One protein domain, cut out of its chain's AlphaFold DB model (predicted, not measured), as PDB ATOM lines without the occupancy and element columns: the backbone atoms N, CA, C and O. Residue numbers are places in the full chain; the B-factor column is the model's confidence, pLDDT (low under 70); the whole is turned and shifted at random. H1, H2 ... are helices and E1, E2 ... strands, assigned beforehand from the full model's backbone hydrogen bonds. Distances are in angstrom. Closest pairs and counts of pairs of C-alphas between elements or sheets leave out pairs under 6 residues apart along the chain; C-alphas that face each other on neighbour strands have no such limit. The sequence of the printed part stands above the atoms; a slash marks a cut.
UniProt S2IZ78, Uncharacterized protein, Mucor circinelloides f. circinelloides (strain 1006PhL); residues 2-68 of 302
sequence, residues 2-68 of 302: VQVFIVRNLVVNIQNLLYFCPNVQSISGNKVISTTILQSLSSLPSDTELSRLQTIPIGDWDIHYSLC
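This is residues 2 to 68 of the 302 residues of an uncharacterized protein of Mucor circinelloides f. circinelloides (strain 1006PhL) (UniProt S2IZ78). H2 runs through a small rounded body, with H1 and H3 packed on it from different sides, the short strand E2 near the middle as well, its partner E1 farther out beside it, and a long loop, residues 43 to 62, folding back to H3. The 67 printed residues hold E1, H1, E2, H2, H3 in order, mostly helix, under half in named elements; the sheet E1, E2 is parallel. It is compact, radius of gyration of the C-alphas 10.9 A, spanning 25 by 24 by 18 A.

Find C-alpha 3 at (32.163, 38.200, -39.219), where E1, residues 3 to 5, begins. Next come H1, residues 14 to 20, 9.7 A, and E2, residues 26 to 28. H2, residues 31 to 42, runs 16.9 A; H3, residues 63 to 68, 8.8 A, ends at (26.150, 51.094, -27.770).

E1, H1, E2 form a strand-helix-strand unit, parallel neighbour strands joined through a helix, with a right-handed crossover. C-alphas 4 and 27 face each other at 5.6 A; no backbone N and O across the pair are within hydrogen-bond range. H2 touches H1 with residues 37 to 41 alone, closest C-alphas Ser 40 and Ile 14, 6.2 A, only just about perpendicular at 71 degrees. H2 touches H3, closest C-alphas Ser 42 and Cys 68, 5.1 A, a steep tilt of 62 degrees, the same way. H1 and H3 are apart. Every O i to N i+4 pair is within hydrogen-bond range in H1 and H3, 6 of 8 in H2.

The C-alphas farthest apart, Arg 8 and Asp 47, are 29.6 A apart. The printed part has no cut; H2 to H3 is a long link. The model's pLDDT is under 70 at 21 residues, among them 2 to 13.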
ATOM      1  N   VAL A   2      28.537  35.443 -40.207       39.00
ATOM      2  CA  VAL A   2      29.178  36.551 -40.943       39.00
ATOM      3  C   VAL A   2      29.937  37.400 -39.931       39.00
ATOM      4  O   VAL A   2      29.323  38.037 -39.076       39.00
ATOM      5  N   GLN A   3      31.264  37.362 -40.011       41.31
ATOM      6  CA  GLN A   3      32.163  38.200 -39.219       41.31
ATOM      7  C   GLN A   3      32.744  39.273 -40.132       41.31
ATOM      8  O   GLN A   3      33.268  38.963 -41.203       41.31
ATOM      9  N   VAL A   4      32.639  40.534 -39.719       53.72
ATOM     10  CA  VAL A   4      33.210  41.658 -40.462       53.72
ATOM     11  C   VAL A   4      34.490  42.101 -39.765       53.72
ATOM     12  O   VAL A   4      34.462  42.528 -38.611       53.72
ATOM     13  N   PHE A   5      35.606  42.018 -40.491       46.34
ATOM     14  CA  PHE A   5      36.912  42.505 -40.055       46.34
ATOM     15  C   PHE A   5      37.283  43.755 -40.847       46.34
ATOM     16  O   PHE A   5      37.441  43.698 -42.066       46.34
ATOM     17  N   ILE A   6      37.450  44.886 -40.160       55.50
ATOM     18  CA  ILE A   6      37.922  46.125 -40.784       55.50
ATOM     19  C   ILE A   6      39.432  46.234 -40.555       55.50
ATOM     20  O   ILE A   6      39.896  46.408 -39.427       55.50
ATOM     21  N   VAL A   7      40.211  46.120 -41.632       41.66
ATOM     22  CA  VAL A   7      41.679  46.189 -41.605       41.66
ATOM     23  C   VAL A   7      42.128  47.473 -42.326       41.66
ATOM     24  O   VAL A   7      41.893  47.604 -43.522       41.66
ATOM     25  N   ARG A   8      42.825  48.382 -41.610       42.97
ATOM     26  CA  ARG A   8      43.361  49.714 -42.040       42.97
ATOM     27  C   ARG A   8      42.364  50.896 -42.023       42.97
ATOM     28  O   ARG A   8      41.192  50.706 -41.737       42.97
ATOM     29  N   ASN A   9      42.880  52.109 -42.311       45.34
ATOM     30  CA  ASN A   9      42.254  53.457 -42.323       45.34
ATOM     31  C   ASN A   9      40.992  53.630 -43.208       45.34
ATOM     32  O   ASN A   9      40.672  54.748 -43.612       45.34
ATOM     33  N   LEU A  10      40.272  52.564 -43.549       50.34
ATOM     34  CA  LEU A  10      38.971  52.700 -44.184       50.34
ATOM     35  C   LEU A  10      37.947  53.026 -43.093       50.34
ATOM     36  O   LEU A  10      37.486  52.144 -42.368       50.34
ATOM     37  N   VAL A  11      37.575  54.302 -42.987       51.09
ATOM     38  CA  VAL A  11      36.332  54.704 -42.321       51.09
ATOM     39  C   VAL A  11      35.190  54.216 -43.215       51.09
ATOM     40  O   VAL A  11      34.671  54.944 -44.055       51.09
ATOM     41  N   VAL A  12      34.863  52.926 -43.125       56.56
ATOM     42  CA  VAL A  12      33.661  52.387 -43.760       56.56
ATOM     43  C   VAL A  12      32.477  53.034 -43.055       56.56
ATOM     44  O   VAL A  12      32.393  52.979 -41.827       56.56
ATOM     45  N   ASN A  13      31.556  53.639 -43.809       68.62
ATOM     46  CA  ASN A  13      30.286  54.075 -43.243       68.62
ATOM     47  C   ASN A  13      29.559  52.834 -42.701       68.62
ATOM     48  O   ASN A  13      29.062  52.013 -43.470       68.62
ATOM     49  N   ILE A  14      29.531  52.678 -41.379       72.19
ATOM     50  CA  ILE A  14      28.932  51.513 -40.723       72.19
ATOM     51  C   ILE A  14      27.440  51.410 -41.011       72.19
ATOM     52  O   ILE A  14      26.941  50.298 -41.108       72.19
ATOM     53  N   GLN A  15      26.749  52.526 -41.260       70.62
ATOM     54  CA  GLN A  15      25.367  52.477 -41.744       70.62
ATOM     55  C   GLN A  15      25.278  51.728 -43.075       70.62
ATOM     56  O   GLN A  15      24.466  50.818 -43.207       70.62
ATOM     57  N   ASN A  16      26.159  52.039 -44.030       72.94
ATOM     58  CA  ASN A  16      26.202  51.334 -45.312       72.94
ATOM     59  C   ASN A  16      26.585  49.864 -45.118       72.94
ATOM     60  O   ASN A  16      25.992  48.987 -45.737       72.94
ATOM     61  N   LEU A  17      27.548  49.574 -44.238       75.94
ATOM     62  CA  LEU A  17      27.940  48.198 -43.939       75.94
ATOM     63  C   LEU A  17      26.763  47.380 -43.396       75.94
ATOM     64  O   LEU A  17      26.539  46.267 -43.856       75.94
ATOM     65  N   LEU A  18      25.999  47.934 -42.456       75.88
ATOM     66  CA  LEU A  18      24.837  47.268 -41.869       75.88
ATOM     67  C   LEU A  18      23.674  47.167 -42.858       75.88
ATOM     68  O   LEU A  18      22.978  46.158 -42.862       75.88
ATOM     69  N   TYR A  19      23.516  48.155 -43.743       74.81
ATOM     70  CA  TYR A  19      22.560  48.094 -44.846       74.81
ATOM     71  C   TYR A  19      22.861  46.923 -45.794       74.81
ATOM     72  O   TYR A  19      21.968  46.154 -46.136       74.81
ATOM     73  N   PHE A  20      24.128  46.741 -46.185       75.69
ATOM     74  CA  PHE A  20      24.536  45.632 -47.055       75.69
ATOM     75  C   PHE A  20      24.664  44.295 -46.317       75.69
ATOM     76  O   PHE A  20      24.558  43.235 -46.934       75.69
ATOM     77  N   CYS A  21      24.891  44.329 -45.005       75.88
ATOM     78  CA  CYS A  21      25.084  43.155 -44.165       75.88
ATOM     79  C   CYS A  21      24.096  43.169 -42.979       75.88
ATOM     80  O   CYS A  21      24.520  43.272 -41.827       75.88
ATOM     81  N   PRO A  22      22.783  42.992 -43.215       73.62
ATOM     82  CA  PRO A  22      21.768  43.054 -42.153       73.62
ATOM     83  C   PRO A  22      21.886  41.914 -41.123       73.62
ATOM     84  O   PRO A  22      21.296  41.956 -40.050       73.62
ATOM     85  N   ASN A  23      22.669  40.878 -41.438       77.94
ATOM     86  CA  ASN A  23      22.877  39.698 -40.597       77.94
ATOM     87  C   ASN A  23      24.187  39.735 -39.799       77.94
ATOM     88  O   ASN A  23      24.661  38.685 -39.362       77.94
ATOM     89  N   VAL A  24      24.809  40.908 -39.652       81.12
ATOM     90  CA  VAL A  24      26.038  41.055 -38.863       81.12
ATOM     91  C   VAL A  24      25.759  40.706 -37.405       81.12
ATOM     92  O   VAL A  24      24.908  41.307 -36.756       81.12
ATOM     93  N   GLN A  25      26.506  39.724 -36.899       83.12
ATOM     94  CA  GLN A  25      26.448  39.289 -35.500       83.12
ATOM     95  C   GLN A  25      27.610  39.836 -34.672       83.12
ATOM     96  O   GLN A  25      27.502  39.978 -33.456       83.12
ATOM     97  N   SER A  26      28.730  40.151 -35.322       81.81
ATOM     98  CA  SER A  26      29.943  40.608 -34.659       81.81
ATOM     99  C   SER A  26      30.666  41.647 -35.497       81.81
ATOM    100  O   SER A  26      30.842  41.471 -36.708       81.81
ATOM    101  N   ILE A  27      31.102  42.714 -34.831       76.88
ATOM    102  CA  ILE A  27      31.970  43.739 -35.400       76.88
ATOM    103  C   ILE A  27      33.193  43.854 -34.497       76.88
ATOM    104  O   ILE A  27      33.069  44.128 -33.305       76.88
ATOM    105  N   SER A  28      34.379  43.669 -35.072       73.56
ATOM    106  CA  SER A  28      35.649  43.827 -34.363       73.56
ATOM    107  C   SER A  28      36.603  44.727 -35.148       73.56
ATOM    108  O   SER A  28      36.510  44.864 -36.370       73.56
ATOM    109  N   GLY A  29      37.516  45.377 -34.431       68.75
ATOM    110  CA  GLY A  29      38.499  46.290 -34.998       68.75
ATOM    111  C   GLY A  29      39.747  46.376 -34.127       68.75
ATOM    112  O   GLY A  29      39.787  45.863 -33.008       68.75
ATOM    113  N   ASN A  30      40.788  47.025 -34.646       71.75
ATOM    114  CA  ASN A  30      41.930  47.419 -33.820       71.75
ATOM    115  C   ASN A  30      41.555  48.619 -32.926       71.75
ATOM    116  O   ASN A  30      40.532  49.259 -33.149       71.75
ATOM    117  N   LYS A  31      42.413  48.975 -31.959       68.00
ATOM    118  CA  LYS A  31      42.128  50.047 -30.987       68.00
ATOM    119  C   LYS A  31      41.676  51.372 -31.632       68.00
ATOM    120  O   LYS A  31      40.763  52.003 -31.116       68.00
ATOM    121  N   VAL A  32      42.295  51.774 -32.745       66.88
ATOM    122  CA  VAL A  32      41.994  53.040 -33.441       66.88
ATOM    123  C   VAL A  32      40.633  52.975 -34.138       66.88
ATOM    124  O   VAL A  32      39.852  53.917 -34.070       66.88
ATOM    125  N   ILE A  33      40.333  51.847 -34.780       74.94
ATOM    126  CA  ILE A  33      39.099  51.652 -35.546       74.94
ATOM    127  C   ILE A  33      37.909  51.392 -34.605       74.94
ATOM    128  O   ILE A  33      36.802  51.838 -34.897       74.94
ATOM    129  N   SER A  34      38.120  50.736 -33.457       80.50
ATOM    130  CA  SER A  34      37.068  50.450 -32.471       80.50
ATOM    131  C   SER A  34      36.320  51.708 -32.032       80.50
ATOM    132  O   SER A  34      35.094  51.690 -32.012       80.50
ATOM    133  N   THR A  35      37.016  52.815 -31.755       79.38
ATOM    134  CA  THR A  35      36.373  54.085 -31.372       79.38
ATOM    135  C   THR A  35      35.465  54.625 -32.477       79.38
ATOM    136  O   THR A  35      34.310  54.953 -32.220       79.38
ATOM    137  N   THR A  36      35.935  54.654 -33.727       79.25
ATOM    138  CA  THR A  36      35.118  55.092 -34.872       79.25
ATOM    139  C   THR A  36      33.923  54.166 -35.106       79.25
ATOM    140  O   THR A  36      32.834  54.626 -35.469       79.25
ATOM    141  N   ILE A  37      34.098  52.860 -34.864       83.38
ATOM    142  CA  ILE A  37      33.000  51.901 -34.948       83.38
ATOM    143  C   ILE A  37      31.932  52.205 -33.900       83.38
ATOM    144  O   ILE A  37      30.759  52.334 -34.245       83.38
ATOM    145  N   LEU A  38      32.337  52.360 -32.641       86.44
ATOM    146  CA  LEU A  38      31.436  52.661 -31.530       86.44
ATOM    147  C   LEU A  38      30.711  53.993 -31.742       86.44
ATOM    148  O   LEU A  38      29.500  54.062 -31.556       86.44
ATOM    149  N   GLN A  39      31.412  55.026 -32.213       85.69
ATOM    150  CA  GLN A  39      30.808  56.306 -32.593       85.69
ATOM    151  C   GLN A  39      29.683  56.113 -33.606       85.69
ATOM    152  O   GLN A  39      28.550  56.539 -33.373       85.69
ATOM    153  N   SER A  40      29.974  55.399 -34.690       84.56
ATOM    154  CA  SER A  40      29.001  55.172 -35.754       84.56
ATOM    155  C   SER A  40      27.805  54.356 -35.261       84.56
ATOM    156  O   SER A  40      26.667  54.754 -35.495       84.56
ATOM    157  N   LEU A  41      28.043  53.269 -34.519       86.69
ATOM    158  CA  LEU A  41      26.995  52.434 -33.922       86.69
ATOM    159  C   LEU A  41      26.108  53.222 -32.946       86.69
ATOM    160  O   LEU A  41      24.882  53.097 -32.988       86.69
ATOM    161  N   SER A  42      26.712  54.073 -32.113       86.19
ATOM    162  CA  SER A  42      25.987  54.918 -31.158       86.19
ATOM    163  C   SER A  42      25.108  55.964 -31.853       86.19
ATOM    164  O   SER A  42      24.048  56.305 -31.339       86.19
ATOM    165  N   SER A  43      25.515  56.422 -33.044       85.69
ATOM    166  CA  SER A  43      24.800  57.426 -33.844       85.69
ATOM    167  C   SER A  43      23.669  56.859 -34.709       85.69
ATOM    168  O   SER A  43      22.932  57.620 -35.335       85.69
ATOM    169  N   LEU A  44      23.531  55.530 -34.779       83.12
ATOM    170  CA  LEU A  44      22.461  54.903 -35.550       83.12
ATOM    171  C   LEU A  44      21.078  55.369 -35.043       83.12
ATOM    172  O   LEU A  44      20.914  55.588 -33.837       83.12
ATOM    173  N   PRO A  45      20.060  55.441 -35.911       81.00
ATOM    174  CA  PRO A  45      18.670  55.613 -35.492       81.00
ATOM    175  C   PRO A  45      18.235  54.554 -34.462       81.00
ATOM    176  O   PRO A  45      18.730  53.423 -34.470       81.00
ATOM    177  N   SER A  46      17.364  54.907 -33.516       73.56
ATOM    178  CA  SER A  46      16.928  53.998 -32.437       73.56
ATOM    179  C   SER A  46      16.149  52.781 -32.944       73.56
ATOM    180  O   SER A  46      16.185  51.733 -32.316       73.56
ATOM    181  N   ASP A  47      15.486  52.931 -34.084       72.12
ATOM    182  CA  ASP A  47      14.727  51.927 -34.831       72.12
ATOM    183  C   ASP A  47      15.604  51.052 -35.741       72.12
ATOM    184  O   ASP A  47      15.091  50.172 -36.426       72.12
ATOM    185  N   THR A  48      16.929  51.255 -35.761       71.06
ATOM    186  CA  THR A  48      17.823  50.369 -36.518       71.06
ATOM    187  C   THR A  48      17.811  48.977 -35.887       71.06
ATOM    188  O   THR A  48      18.434  48.754 -34.846       71.06
ATOM    189  N   GLU A  49      17.114  48.037 -36.527       63.47
ATOM    190  CA  GLU A  49      16.997  46.648 -36.082       63.47
ATOM    191  C   GLU A  49      18.327  45.897 -36.227       63.47
ATOM    192  O   GLU A  49      18.584  45.188 -37.197       63.47
ATOM    193  N   LEU A  50      19.182  46.019 -35.214       68.38
ATOM    194  CA  LEU A  50      20.370  45.182 -35.037       68.38
ATOM    195  C   LEU A  50      20.141  44.125 -33.959       68.38
ATOM    196  O   LEU A  50      21.034  43.826 -33.172       68.38
ATOM    197  N   SER A  51      18.954  43.520 -33.950       68.12
ATOM    198  CA  SER A  51      18.585  42.442 -33.018       68.12
ATOM    199  C   SER A  51      19.538  41.240 -33.065       68.12
ATOM    200  O   SER A  51      19.570  40.429 -32.145       68.12
ATOM    201  N   ARG A  52      20.339  41.128 -34.131       73.62
ATOM    202  CA  ARG A  52      21.333  40.071 -34.337       73.62
ATOM    203  C   ARG A  52      22.736  40.437 -33.865       73.62
ATOM    204  O   ARG A  52      23.575  39.542 -33.833       73.62
ATOM    205  N   LEU A  53      23.015  41.699 -33.527       83.19
ATOM    206  CA  LEU A  53      24.347  42.130 -33.108       83.19
ATOM    207  C   LEU A  53      24.632  41.622 -31.691       83.19
ATOM    208  O   LEU A  53      24.109  42.142 -30.709       83.19
ATOM    209  N   GLN A  54      25.477  40.602 -31.603       87.38
ATOM    210  CA  GLN A  54      25.808  39.896 -30.366       87.38
ATOM    211  C   GLN A  54      27.050  40.461 -29.679       87.38
ATOM    212  O   GLN A  54      27.210  40.316 -28.471       87.38
ATOM    213  N   THR A  55      27.948  41.093 -30.435       85.88
ATOM    214  CA  THR A  55      29.202  41.645 -29.903       85.88
ATOM    215  C   THR A  55      29.502  43.002 -30.530       85.88
ATOM    216  O   THR A  55      29.323  43.199 -31.735       85.88
ATOM    217  N   ILE A  56      29.973  43.934 -29.701       85.62
ATOM    218  CA  ILE A  56      30.485  45.245 -30.114       85.62
ATOM    219  C   ILE A  56      31.999  45.312 -29.880       85.62
ATOM    220  O   ILE A  56      32.510  44.598 -29.013       85.62
ATOM    221  N   PRO A  57      32.739  46.166 -30.609       83.56
ATOM    222  CA  PRO A  57      34.174  46.299 -30.400       83.56
ATOM    223  C   PRO A  57      34.514  46.698 -28.964       83.56
ATOM    224  O   PRO A  57      33.935  47.630 -28.407       83.56
ATOM    225  N   ILE A  58      35.520  46.037 -28.393       78.00
ATOM    226  CA  ILE A  58      36.077  46.404 -27.090       78.00
ATOM    227  C   ILE A  58      37.000  47.614 -27.297       78.00
ATOM    228  O   ILE A  58      38.053  47.515 -27.936       78.00
ATOM    229  N   GLY A  59      36.570  48.776 -26.806       69.12
ATOM    230  CA  GLY A  59      37.277  50.055 -26.921       69.12
ATOM    231  C   GLY A  59      37.947  50.507 -25.621       69.12
ATOM    232  O   GLY A  59      37.968  49.794 -24.616       69.12
ATOM    233  N   ASP A  60      38.516  51.715 -25.633       67.88
ATOM    234  CA  ASP A  60      38.586  52.492 -24.392       67.88
ATOM    235  C   ASP A  60      37.145  52.870 -24.018       67.88
ATOM    236  O   ASP A  60      36.318  53.082 -24.904       67.88
ATOM    237  N   TRP A  61      36.816  52.852 -22.726       63.28
ATOM    238  CA  TRP A  61      35.446  53.089 -22.279       63.28
ATOM    239  C   TRP A  61      35.127  54.583 -22.405       63.28
ATOM    240  O   TRP A  61      35.378  55.371 -21.496       63.28
ATOM    241  N   ASP A  62      34.651  54.972 -23.582       70.38
ATOM    242  CA  ASP A  62      34.147  56.302 -23.891       70.38
ATOM    243  C   ASP A  62      32.610  56.312 -23.877       70.38
ATOM    244  O   ASP A  62      31.950  55.276 -23.742       70.38
ATOM    245  N   ILE A  63      32.025  57.501 -24.023       81.19
ATOM    246  CA  ILE A  63      30.567  57.686 -24.056       81.19
ATOM    247  C   ILE A  63      29.888  56.815 -25.130       81.19
ATOM    248  O   ILE A  63      28.730  56.428 -24.981       81.19
ATOM    249  N   HIS A  64      30.600  56.471 -26.207       84.56
ATOM    250  CA  HIS A  64      30.050  55.707 -27.319       84.56
ATOM    251  C   HIS A  64      29.914  54.227 -26.979       84.56
ATOM    252  O   HIS A  64      28.911  53.623 -27.364       84.56
ATOM    253  N   TYR A  65      30.852  53.651 -26.221       86.75
ATOM    254  CA  TYR A  65      30.713  52.277 -25.737       86.75
ATOM    255  C   TYR A  65      29.467  52.115 -24.857       86.75
ATOM    256  O   TYR A  65      28.671  51.206 -25.091       86.75
ATOM    257  N   SER A  66      29.242  53.025 -23.902       86.19
ATOM    258  CA  SER A  66      28.070  52.982 -23.009       86.19
ATOM    259  C   SER A  66      26.762  53.101 -23.785       86.19
ATOM    260  O   SER A  66      25.819  52.351 -23.535       86.19
ATOM    261  N   LEU A  67      26.709  54.026 -24.749       87.75
ATOM    262  CA  LEU A  67      25.542  54.216 -25.609       87.75
ATOM    263  C   LEU A  67      25.262  52.974 -26.460       87.75
ATOM    264  O   LEU A  67      24.109  52.561 -26.555       87.75
ATOM    265  N   CYS A  68      26.297  52.348 -27.030       88.75
ATOM    266  CA  CYS A  68      26.150  51.094 -27.770       88.75
ATOM    267  C   CYS A  68      25.653  49.964 -26.864       88.75
ATOM    268  O   CYS A  68      24.687  49.293 -27.210       88.75
TER     269      CYS A  68